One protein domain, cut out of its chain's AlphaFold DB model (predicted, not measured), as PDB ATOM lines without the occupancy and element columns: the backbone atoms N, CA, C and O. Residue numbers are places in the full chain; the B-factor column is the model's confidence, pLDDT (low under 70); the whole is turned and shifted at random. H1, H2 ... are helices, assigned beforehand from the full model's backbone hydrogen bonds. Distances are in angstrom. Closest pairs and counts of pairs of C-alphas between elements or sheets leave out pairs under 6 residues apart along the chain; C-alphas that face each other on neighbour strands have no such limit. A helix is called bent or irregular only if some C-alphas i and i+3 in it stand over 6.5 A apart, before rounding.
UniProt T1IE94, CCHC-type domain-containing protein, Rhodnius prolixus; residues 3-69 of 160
ATOM      1  N   SER A   3     210.924 146.116 120.231       83.81
ATOM      2  CA  SER A   3     212.219 146.499 119.651       83.81
ATOM      3  C   SER A   3     212.262 146.327 118.126       83.81
ATOM      4  O   SER A   3     212.609 147.252 117.400       83.81
ATOM      5  N   LEU A   4     211.805 145.186 117.596       87.25
ATOM      6  CA  LEU A   4     211.743 144.953 116.144       87.25
ATOM      7  C   LEU A   4     210.781 145.914 115.438       87.25
ATOM      8  O   LEU A   4     211.031 146.321 114.304       87.25
ATOM      9  N   PHE A   5     209.670 146.255 116.089       88.44
ATOM     10  CA  PHE A   5     208.709 147.215 115.557       88.44
ATOM     11  C   PHE A   5     209.316 148.624 115.502       88.44
ATOM     12  O   PHE A   5     209.279 149.256 114.449       88.44
ATOM     13  N   ILE A   6     209.954 149.076 116.582       89.56
ATOM     14  CA  ILE A   6     210.589 150.397 116.671       89.56
ATOM     15  C   ILE A   6     211.738 150.518 115.666       89.56
ATOM     16  O   ILE A   6     211.821 151.516 114.953       89.56
ATOM     17  N   VAL A   7     212.578 149.488 115.513       90.19
ATOM     18  CA  VAL A   7     213.658 149.481 114.508       90.19
ATOM     19  C   VAL A   7     213.101 149.586 113.084       90.19
ATOM     20  O   VAL A   7     213.620 150.349 112.267       90.19
ATOM     21  N   LYS A   8     212.014 148.869 112.770       90.38
ATOM     22  CA  LYS A   8     211.358 148.973 111.456       90.38
ATOM     23  C   LYS A   8     210.784 150.368 111.227       90.38
ATOM     24  O   LYS A   8     211.042 150.963 110.185       90.38
ATOM     25  N   MET A   9     210.054 150.900 112.201       89.31
ATOM     26  CA  MET A   9     209.428 152.217 112.096       89.31
ATOM     27  C   MET A   9     210.463 153.334 111.981       89.31
ATOM     28  O   MET A   9     210.361 154.161 111.083       89.31
ATOM     29  N   THR A  10     211.513 153.321 112.804       88.19
ATOM     30  CA  THR A  10     212.609 154.303 112.713       88.19
ATOM     31  C   THR A  10     213.343 154.217 111.375       88.19
ATOM     32  O   THR A  10     213.720 155.245 110.819       88.19
ATOM     33  N   SER A  11     213.498 153.018 110.805       89.62
ATOM     34  CA  SER A  11     214.075 152.843 109.465       89.62
ATOM     35  C   SER A  11     213.180 153.407 108.358       89.62
ATOM     36  O   SER A  11     213.693 153.963 107.391       89.62
ATOM     37  N   LEU A  12     211.855 153.293 108.487       89.50
ATOM     38  CA  LEU A  12     210.904 153.901 107.551       89.50
ATOM     39  C   LEU A  12     210.897 155.429 107.669       89.50
ATOM     40  O   LEU A  12     210.947 156.112 106.651       89.50
ATOM     41  N   ILE A  13     210.914 155.956 108.895       87.62
ATOM     42  CA  ILE A  13     210.954 157.398 109.174       87.62
ATOM     43  C   ILE A  13     212.214 158.038 108.580       87.62
ATOM     44  O   ILE A  13     212.133 159.086 107.949       87.62
ATOM     45  N   LYS A  14     213.373 157.374 108.685       86.62
ATOM     46  CA  LYS A  14     214.643 157.841 108.094       86.62
ATOM     47  C   LYS A  14     214.628 157.951 106.566       86.62
ATOM     48  O   LYS A  14     215.507 158.597 106.008       86.62
ATOM     49  N   ARG A  15     213.683 157.297 105.884       88.88
ATOM     50  CA  ARG A  15     213.546 157.331 104.417       88.88
ATOM     51  C   ARG A  15     212.640 158.462 103.930       88.88
ATOM     52  O   ARG A  15     212.465 158.600 102.723       88.88
ATOM     53  N   LEU A  16     212.032 159.227 104.837       87.19
ATOM     54  CA  LEU A  16     211.202 160.374 104.487       87.19
ATOM     55  C   LEU A  16     212.085 161.566 104.096       87.19
ATOM     56  O   LEU A  16     213.101 161.828 104.732       87.19
ATOM     57  N   ASN A  17     211.661 162.314 103.076       81.94
ATOM     58  CA  ASN A  17     212.370 163.516 102.617       81.94
ATOM     59  C   ASN A  17     212.284 164.680 103.621       81.94
ATOM     60  O   ASN A  17     213.120 165.577 103.599       81.94
ATOM     61  N   THR A  18     211.277 164.672 104.497       84.62
ATOM     62  CA  THR A  18     211.089 165.653 105.570       84.62
ATOM     63  C   THR A  18     211.392 164.996 106.919       84.62
ATOM     64  O   THR A  18     210.690 164.043 107.278       84.62
ATOM     65  N   PRO A  19     212.397 165.467 107.680       79.94
ATOM     66  CA  PRO A  19     212.681 164.918 109.001       79.94
ATOM     67  C   PRO A  19     211.549 165.270 109.978       79.94
ATOM     68  O   PRO A  19     211.209 166.438 110.148       79.94
ATOM     69  N   LEU A  20     210.958 164.249 110.600       85.25
ATOM     70  CA  LEU A  20     209.948 164.395 111.653       85.25
ATOM     71  C   LEU A  20     210.620 164.676 113.001       85.25
ATOM     72  O   LEU A  20     211.680 164.111 113.288       85.25
ATOM     73  N   THR A  21     209.988 165.501 113.840       89.06
ATOM     74  CA  THR A  21     210.478 165.749 115.206       89.06
ATOM     75  C   THR A  21     210.298 164.512 116.092       89.06
ATOM     76  O   THR A  21     209.528 163.599 115.768       89.06
ATOM     77  N   GLU A  22     211.017 164.443 117.217       87.62
ATOM     78  CA  GLU A  22     210.919 163.290 118.123       87.62
ATOM     79  C   GLU A  22     209.496 163.107 118.666       87.62
ATOM     80  O   GLU A  22     209.013 161.978 118.734       87.62
ATOM     81  N   GLU A  23     208.772 164.194 118.924       87.94
ATOM     82  CA  GLU A  23     207.389 164.156 119.403       87.94
ATOM     83  C   GLU A  23     206.441 163.559 118.358       87.94
ATOM     84  O   GLU A  23     205.573 162.747 118.678       87.94
ATOM     85  N   GLN A  24     206.622 163.918 117.084       87.56
ATOM     86  CA  GLN A  24     205.825 163.357 115.990       87.56
ATOM     87  C   GLN A  24     206.098 161.859 115.820       87.56
ATOM     88  O   GLN A  24     205.173 161.074 115.598       87.56
ATOM     89  N   ASN A  25     207.358 161.447 115.976       88.56
ATOM     90  CA  ASN A  25     207.737 160.038 115.937       88.56
ATOM     91  C   ASN A  25     207.091 159.255 117.085       88.56
ATOM     92  O   ASN A  25     206.565 158.166 116.852       88.56
ATOM     93  N   LEU A  26     207.068 159.819 118.296       89.25
ATOM     94  CA  LEU A  26     206.397 159.221 119.451       89.25
ATOM     95  C   LEU A  26     204.894 159.056 119.209       89.25
ATOM     96  O   LEU A  26     204.382 157.949 119.359       89.25
ATOM     97  N   GLN A  27     204.208 160.089 118.711       87.62
ATOM     98  CA  GLN A  27     202.772 160.012 118.410       87.62
ATOM     99  C   GLN A  27     202.432 158.937 117.368       87.62
ATOM    100  O   GLN A  27     201.413 158.251 117.478       87.62
ATOM    101  N   ILE A  28     203.263 158.788 116.332       88.31
ATOM    102  CA  ILE A  28     203.074 157.747 115.313       88.31
ATOM    103  C   ILE A  28     203.289 156.363 115.930       88.31
ATOM    104  O   ILE A  28     202.508 155.448 115.664       88.31
ATOM    105  N   LEU A  29     204.327 156.196 116.748       87.75
ATOM    106  CA  LEU A  29     204.625 154.927 117.403       87.75
ATOM    107  C   LEU A  29     203.522 154.536 118.391       87.75
ATOM    108  O   LEU A  29     203.020 153.421 118.293       87.75
ATOM    109  N   GLU A  30     203.080 155.442 119.264       86.38
ATOM    110  CA  GLU A  30     201.993 155.218 120.231       86.38
ATOM    111  C   GLU A  30     200.714 154.702 119.570       86.38
ATOM    112  O   GLU A  30     200.132 153.720 120.028       86.38
ATOM    113  N   LYS A  31     200.317 155.302 118.442       84.25
ATOM    114  CA  LYS A  31     199.122 154.890 117.685       84.25
ATOM    115  C   LYS A  31     199.235 153.494 117.067       84.25
ATOM    116  O   LYS A  31     198.215 152.878 116.774       84.25
ATOM    117  N   ASN A  32     200.456 153.016 116.834       83.19
ATOM    118  CA  ASN A  32     200.733 151.745 116.163       83.19
ATOM    119  C   ASN A  32     201.224 150.643 117.125       83.19
ATOM    120  O   ASN A  32     201.424 149.500 116.705       83.19
ATOM    121  N   ILE A  33     201.421 150.952 118.410       85.12
ATOM    122  CA  ILE A  33     201.778 149.967 119.435       85.12
ATOM    123  C   ILE A  33     200.551 149.114 119.788       85.12
ATOM    124  O   ILE A  33     199.414 149.579 119.810       85.12
ATOM    125  N   LYS A  34     200.780 147.823 120.070       73.38
ATOM    126  CA  LYS A  34     199.717 146.887 120.468       73.38
ATOM    127  C   LYS A  34     198.989 147.373 121.724       73.38
ATOM    128  O   LYS A  34     199.633 147.778 122.693       73.38
ATOM    129  N   GLY A  35     197.663 147.212 121.732       75.06
ATOM    130  CA  GLY A  35     196.784 147.637 122.828       75.06
ATOM    131  C   GLY A  35     197.195 147.128 124.214       75.06
ATOM    132  O   GLY A  35     197.040 147.847 125.198       75.06
ATOM    133  N   ASP A  36     197.811 145.945 124.287       75.94
ATOM    134  CA  ASP A  36     198.271 145.320 125.535       75.94
ATOM    135  C   ASP A  36     199.291 146.166 126.321       75.94
ATOM    136  O   ASP A  36     199.448 145.986 127.529       75.94
ATOM    137  N   HIS A  37     199.997 147.091 125.662       81.00
ATOM    138  CA  HIS A  37     201.009 147.939 126.298       81.00
ATOM    139  C   HIS A  37     200.459 149.297 126.767       81.00
ATOM    140  O   HIS A  37     201.076 149.942 127.616       81.00
ATOM    141  N   LEU A  38     199.288 149.719 126.273       79.81
ATOM    142  CA  LEU A  38     198.709 151.044 126.537       79.81
ATOM    143  C   LEU A  38     198.487 151.356 128.031       79.81
ATOM    144  O   LEU A  38     198.833 152.463 128.441       79.81
ATOM    145  N   PRO A  39     197.994 150.431 128.886       82.12
ATOM    146  CA  PRO A  39     197.743 150.744 130.299       82.12
ATOM    147  C   PRO A  39     199.009 151.082 131.095       82.12
ATOM    148  O   PRO A  39     198.947 151.822 132.075       82.12
ATOM    149  N   HIS A  40     200.152 150.520 130.692       82.25
ATOM    150  CA  HIS A  40     201.451 150.813 131.297       82.25
ATOM    151  C   HIS A  40     202.068 152.079 130.704       82.25
ATOM    152  O   HIS A  40     202.645 152.872 131.442       82.25
ATOM    153  N   LEU A  41     201.918 152.294 129.392       83.69
ATOM    154  CA  LEU A  41     202.377 153.522 128.739       83.69
ATOM    155  C   LEU A  41     201.646 154.758 129.273       83.69
ATOM    156  O   LEU A  41     202.273 155.795 129.416       83.69
ATOM    157  N   ALA A  42     200.370 154.636 129.650       82.06
ATOM    158  CA  ALA A  42     199.611 155.723 130.271       82.06
ATOM    159  C   ALA A  42     200.169 156.168 131.639       82.06
ATOM    160  O   ALA A  42     199.898 157.282 132.076       82.06
ATOM    161  N   GLN A  43     200.925 155.305 132.326       83.44
ATOM    162  CA  GLN A  43     201.535 155.597 133.629       83.44
ATOM    163  C   GLN A  43     203.011 156.000 133.514       83.44
ATOM    164  O   GLN A  43     203.599 156.454 134.494       83.44
ATOM    165  N   ALA A  44     203.624 155.818 132.344       86.25
ATOM    166  CA  ALA A  44     205.029 156.108 132.112       86.25
ATOM    167  C   ALA A  44     205.188 157.452 131.394       86.25
ATOM    168  O   ALA A  44     204.505 157.727 130.414       86.25
ATOM    169  N   THR A  45     206.139 158.267 131.841       87.94
ATOM    170  CA  THR A  45     206.563 159.479 131.130       87.94
ATOM    171  C   THR A  45     207.802 159.173 130.291       87.94
ATOM    172  O   THR A  45     208.775 158.637 130.820       87.94
ATOM    173  N   TYR A  46     207.781 159.514 129.005       89.75
ATOM    174  CA  TYR A  46     208.904 159.363 128.077       89.75
ATOM    175  C   TYR A  46     208.967 160.573 127.143       89.75
ATOM    176  O   TYR A  46     207.941 161.138 126.776       89.75
ATOM    177  N   SER A  47     210.185 160.969 126.785       89.12
ATOM    178  CA  SER A  47     210.488 162.163 125.988       89.12
ATOM    179  C   SER A  47     211.211 161.842 124.678       89.12
ATOM    180  O   SER A  47     211.239 162.671 123.776       89.12
ATOM    181  N   SER A  48     211.739 160.620 124.540       92.25
ATOM    182  CA  SER A  48     212.439 160.166 123.335       92.25
ATOM    183  C   SER A  48     212.048 158.744 122.931       92.25
ATOM    184  O   SER A  48     211.642 157.915 123.753       92.25
ATOM    185  N   VAL A  49     212.238 158.412 121.650       89.19
ATOM    186  CA  VAL A  49     211.957 157.076 121.088       89.19
ATOM    187  C   VAL A  49     212.761 155.977 121.803       89.19
ATOM    188  O   VAL A  49     212.256 154.872 122.000       89.19
ATOM    189  N   LYS A  50     213.990 156.279 122.248       90.12
ATOM    190  CA  LYS A  50     214.827 155.337 123.018       90.12
ATOM    191  C   LYS A  50     214.272 155.045 124.414       90.12
ATOM    192  O   LYS A  50     214.385 153.921 124.906       90.12
ATOM    193  N   GLU A  51     213.680 156.046 125.058       91.69
ATOM    194  CA  GLU A  51     213.046 155.872 126.366       91.69
ATOM    195  C   GLU A  51     211.784 155.020 126.229       91.69
ATOM    196  O   GLU A  51     211.614 154.056 126.976       91.69
ATOM    197  N   LEU A  52     210.966 155.291 125.205       89.44
ATOM    198  CA  LEU A  52     209.800 154.476 124.865       89.44
ATOM    199  C   LEU A  52     210.182 153.005 124.618       89.44
ATOM    200  O   LEU A  52     209.541 152.096 125.150       89.44
ATOM    201  N   GLU A  53     211.255 152.749 123.864       90.00
ATOM    202  CA  GLU A  53     211.773 151.392 123.645       90.00
ATOM    203  C   GLU A  53     212.166 150.705 124.959       90.00
ATOM    204  O   GLU A  53     211.826 149.539 125.183       90.00
ATOM    205  N   SER A  54     212.833 151.433 125.855       90.44
ATOM    206  CA  SER A  54     213.276 150.917 127.153       90.44
ATOM    207  C   SER A  54     212.092 150.540 128.049       90.44
ATOM    208  O   SER A  54     212.090 149.462 128.650       90.44
ATOM    209  N   VAL A  55     211.051 151.380 128.089       90.88
ATOM    210  CA  VAL A  55     209.805 151.109 128.827       90.88
ATOM    211  C   VAL A  55     209.122 149.852 128.291       90.88
ATOM    212  O   VAL A  55     208.750 148.966 129.063       90.88
ATOM    213  N   LEU A  56     209.000 149.733 126.969       89.06
ATOM    214  CA  LEU A  56     208.361 148.587 126.323       89.06
ATOM    215  C   LEU A  56     209.140 147.283 126.534       89.06
ATOM    216  O   LEU A  56     208.539 146.235 126.777       89.06
ATOM    217  N   CYS A  57     210.471 147.345 126.487       88.56
ATOM    218  CA  CYS A  57     211.339 146.211 126.789       88.56
ATOM    219  C   CYS A  57     211.175 145.755 128.247       88.56
ATOM    220  O   CYS A  57     210.977 144.568 128.518       88.56
ATOM    221  N   ASN A  58     211.173 146.700 129.192       89.31
ATOM    222  CA  ASN A  58     210.948 146.407 130.605       89.31
ATOM    223  C   ASN A  58     209.581 145.734 130.819       89.31
ATOM    224  O   ASN A  58     209.488 144.697 131.475       89.31
ATOM    225  N   LEU A  59     208.529 146.260 130.189       88.12
ATOM    226  CA  LEU A  59     207.186 145.681 130.235       88.12
ATOM    227  C   LEU A  59     207.174 144.232 129.725       88.12
ATOM    228  O   LEU A  59     206.605 143.358 130.380       88.12
ATOM    229  N   GLU A  60     207.843 143.927 128.609       88.62
ATOM    230  CA  GLU A  60     207.955 142.546 128.119       88.62
ATOM    231  C   GLU A  60     208.671 141.618 129.105       88.62
ATOM    232  O   GLU A  60     208.227 140.484 129.303       88.62
ATOM    233  N   ILE A  61     209.737 142.087 129.758       89.38
ATOM    234  CA  ILE A  61     210.433 141.319 130.796       89.38
ATOM    235  C   ILE A  61     209.467 140.988 131.939       89.38
ATOM    236  O   ILE A  61     209.403 139.835 132.378       89.38
ATOM    237  N   TRP A  62     208.686 141.964 132.403       86.94
ATOM    238  CA  TRP A  62     207.697 141.755 133.462       86.94
ATOM    239  C   TRP A  62     206.553 140.841 133.031       86.94
ATOM    240  O   TRP A  62     206.194 139.942 133.791       86.94
ATOM    241  N   ASN A  63     206.059 140.963 131.799       87.75
ATOM    242  CA  ASN A  63     205.065 140.042 131.246       87.75
ATOM    243  C   ASN A  63     205.597 138.605 131.184       87.75
ATOM    244  O   ASN A  63     204.907 137.668 131.585       87.75
ATOM    245  N   GLN A  64     206.845 138.408 130.754       88.00
ATOM    246  CA  GLN A  64     207.473 137.083 130.748       88.00
ATOM    247  C   GLN A  64     207.696 136.533 132.162       88.00
ATOM    248  O   GLN A  64     207.577 135.325 132.385       88.00
ATOM    249  N   ARG A  65     208.043 137.388 133.132       90.62
ATOM    250  CA  ARG A  65     208.146 136.995 134.547       90.62
ATOM    251  C   ARG A  65     206.784 136.578 135.093       90.62
ATOM    252  O   ARG A  65     206.691 135.519 135.706       90.62
ATOM    253  N   ALA A  66     205.738 137.354 134.817       88.19
ATOM    254  CA  ALA A  66     204.370 137.050 135.220       88.19
ATOM    255  C   ALA A  66     203.870 135.737 134.595       88.19
ATOM    256  O   ALA A  66     203.324 134.894 135.301       88.19
ATOM    257  N   ALA A  67     204.138 135.503 133.306       89.19
ATOM    258  CA  ALA A  67     203.780 134.256 132.625       89.19
ATOM    259  C   ALA A  67     204.481 133.022 133.224       89.19
ATOM    260  O   ALA A  67     203.918 131.927 133.247       89.19
ATOM    261  N   ARG A  68     205.708 133.194 133.731       90.69
ATOM    262  CA  ARG A  68     206.486 132.134 134.392       90.69
ATOM    263  C   ARG A  68     206.226 132.019 135.894       90.69
ATOM    264  O   ARG A  68     206.755 131.103 136.522       90.69
ATOM    265  N   TYR A  69     205.430 132.910 136.482       91.25
ATOM    266  CA  TYR A  69     205.163 132.897 137.913       91.25
ATOM    267  C   TYR A  69     204.488 131.586 138.338       91.25
ATOM    268  O   TYR A  69     203.476 131.148 137.780       91.25
TER     269      TYR A  69
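What this domain is: This is residues 3 to 69 of the 160 residues of the protein "CCHC-type domain-containing protein" of Rhodnius prolixus (UniProt T1IE94). Look for a small body of helices drawn out at both ends: the first part of the long helix H4 sits in it with H1, H2 and the short H3 round it, while the rest of H4, from residue 61, sticks out as an arm with Tyr 69 at its end. At the opposite end the loop of residues 14 to 21, between H1 and H2, sticks out too. The printed part has 67 residues, with four named helices in the order H1, H2, H3, H4 and no named strand; its class is all helix. It is only just compact, close to loose, with a radius of gyration of the C-alphas of 13.0 A, and spans 47 by 21 by 18 A, the arm and the loop making the length.

How they stand to each other: Start with H1, residues 3 to 13, and go on to H2, residues 22 to 32: they only just touch, with 3 pairs of C-alphas within 8 A, the closest being those of Ile 6 and Leu 29, 7.5 A apart. They run opposite ways at a steep tilt of 57 degrees. Next comes H3, residues 35 to 41, apart from H1 and only just apart from H2, the closest C-alphas being 8.2 A apart. Last is H4, residues 49 to 68, which touches each of the other three with a part of its length. With residues 49 to 52 alone it touches H2, the closest C-alphas being those of Leu 26 and Val 49, 6.2 A apart; they run the same way at a shallow tilt of 34 degrees, only just short of steep. With residues 53 to 57 alone it touches H1, at Ser 3 and Glu 53, whose C-alphas, the closest, are 6.3 A apart; they run opposite ways at a shallow tilt of 23 degrees. With residues 55 to 59 alone it touches H3, closest at the C-alphas of His 37 and Leu 56, 7.4 A apart, opposite ways at a steep tilt of 69 degrees, only just short of about perpendicular. The helix packing is part aligned, part crossed: 2 of these 4 touching pairs are at a shallow tilt. In H1, H2 and H4 every O i to N i+4 pair is within hydrogen-bond range; in H3 it is 1 of 3, beside 3 of 4 O i to N i+3 pairs.

Where its parts are: Find C-alpha 3 at (212.219, 146.499, 119.651), where H1 begins; it runs 15.2 A to C-alpha 13. H2 runs 15.5 A from C-alpha 22 at (210.919, 163.290, 118.123) to C-alpha 32. H3 is irregular, with C-alphas 36 and 39 7.2 A apart. H4 runs 28.8 A from C-alpha 49 to C-alpha 68 at (206.486, 132.134, 134.392).

The domain as a whole: The C-alphas of Asn 17 and Tyr 69 are the two farthest apart, at 47.3 A. Without residues 14 to 21 and 61 to 69, which stand free, the body spans 26 by 20 by 17 A. The printed part has no cut; the link from H2 to H3 is tight, and those from H1 to H2 and H3 to H4 are short. The mean pLDDT of the printed part is 86.9, and no printed residue is under 70.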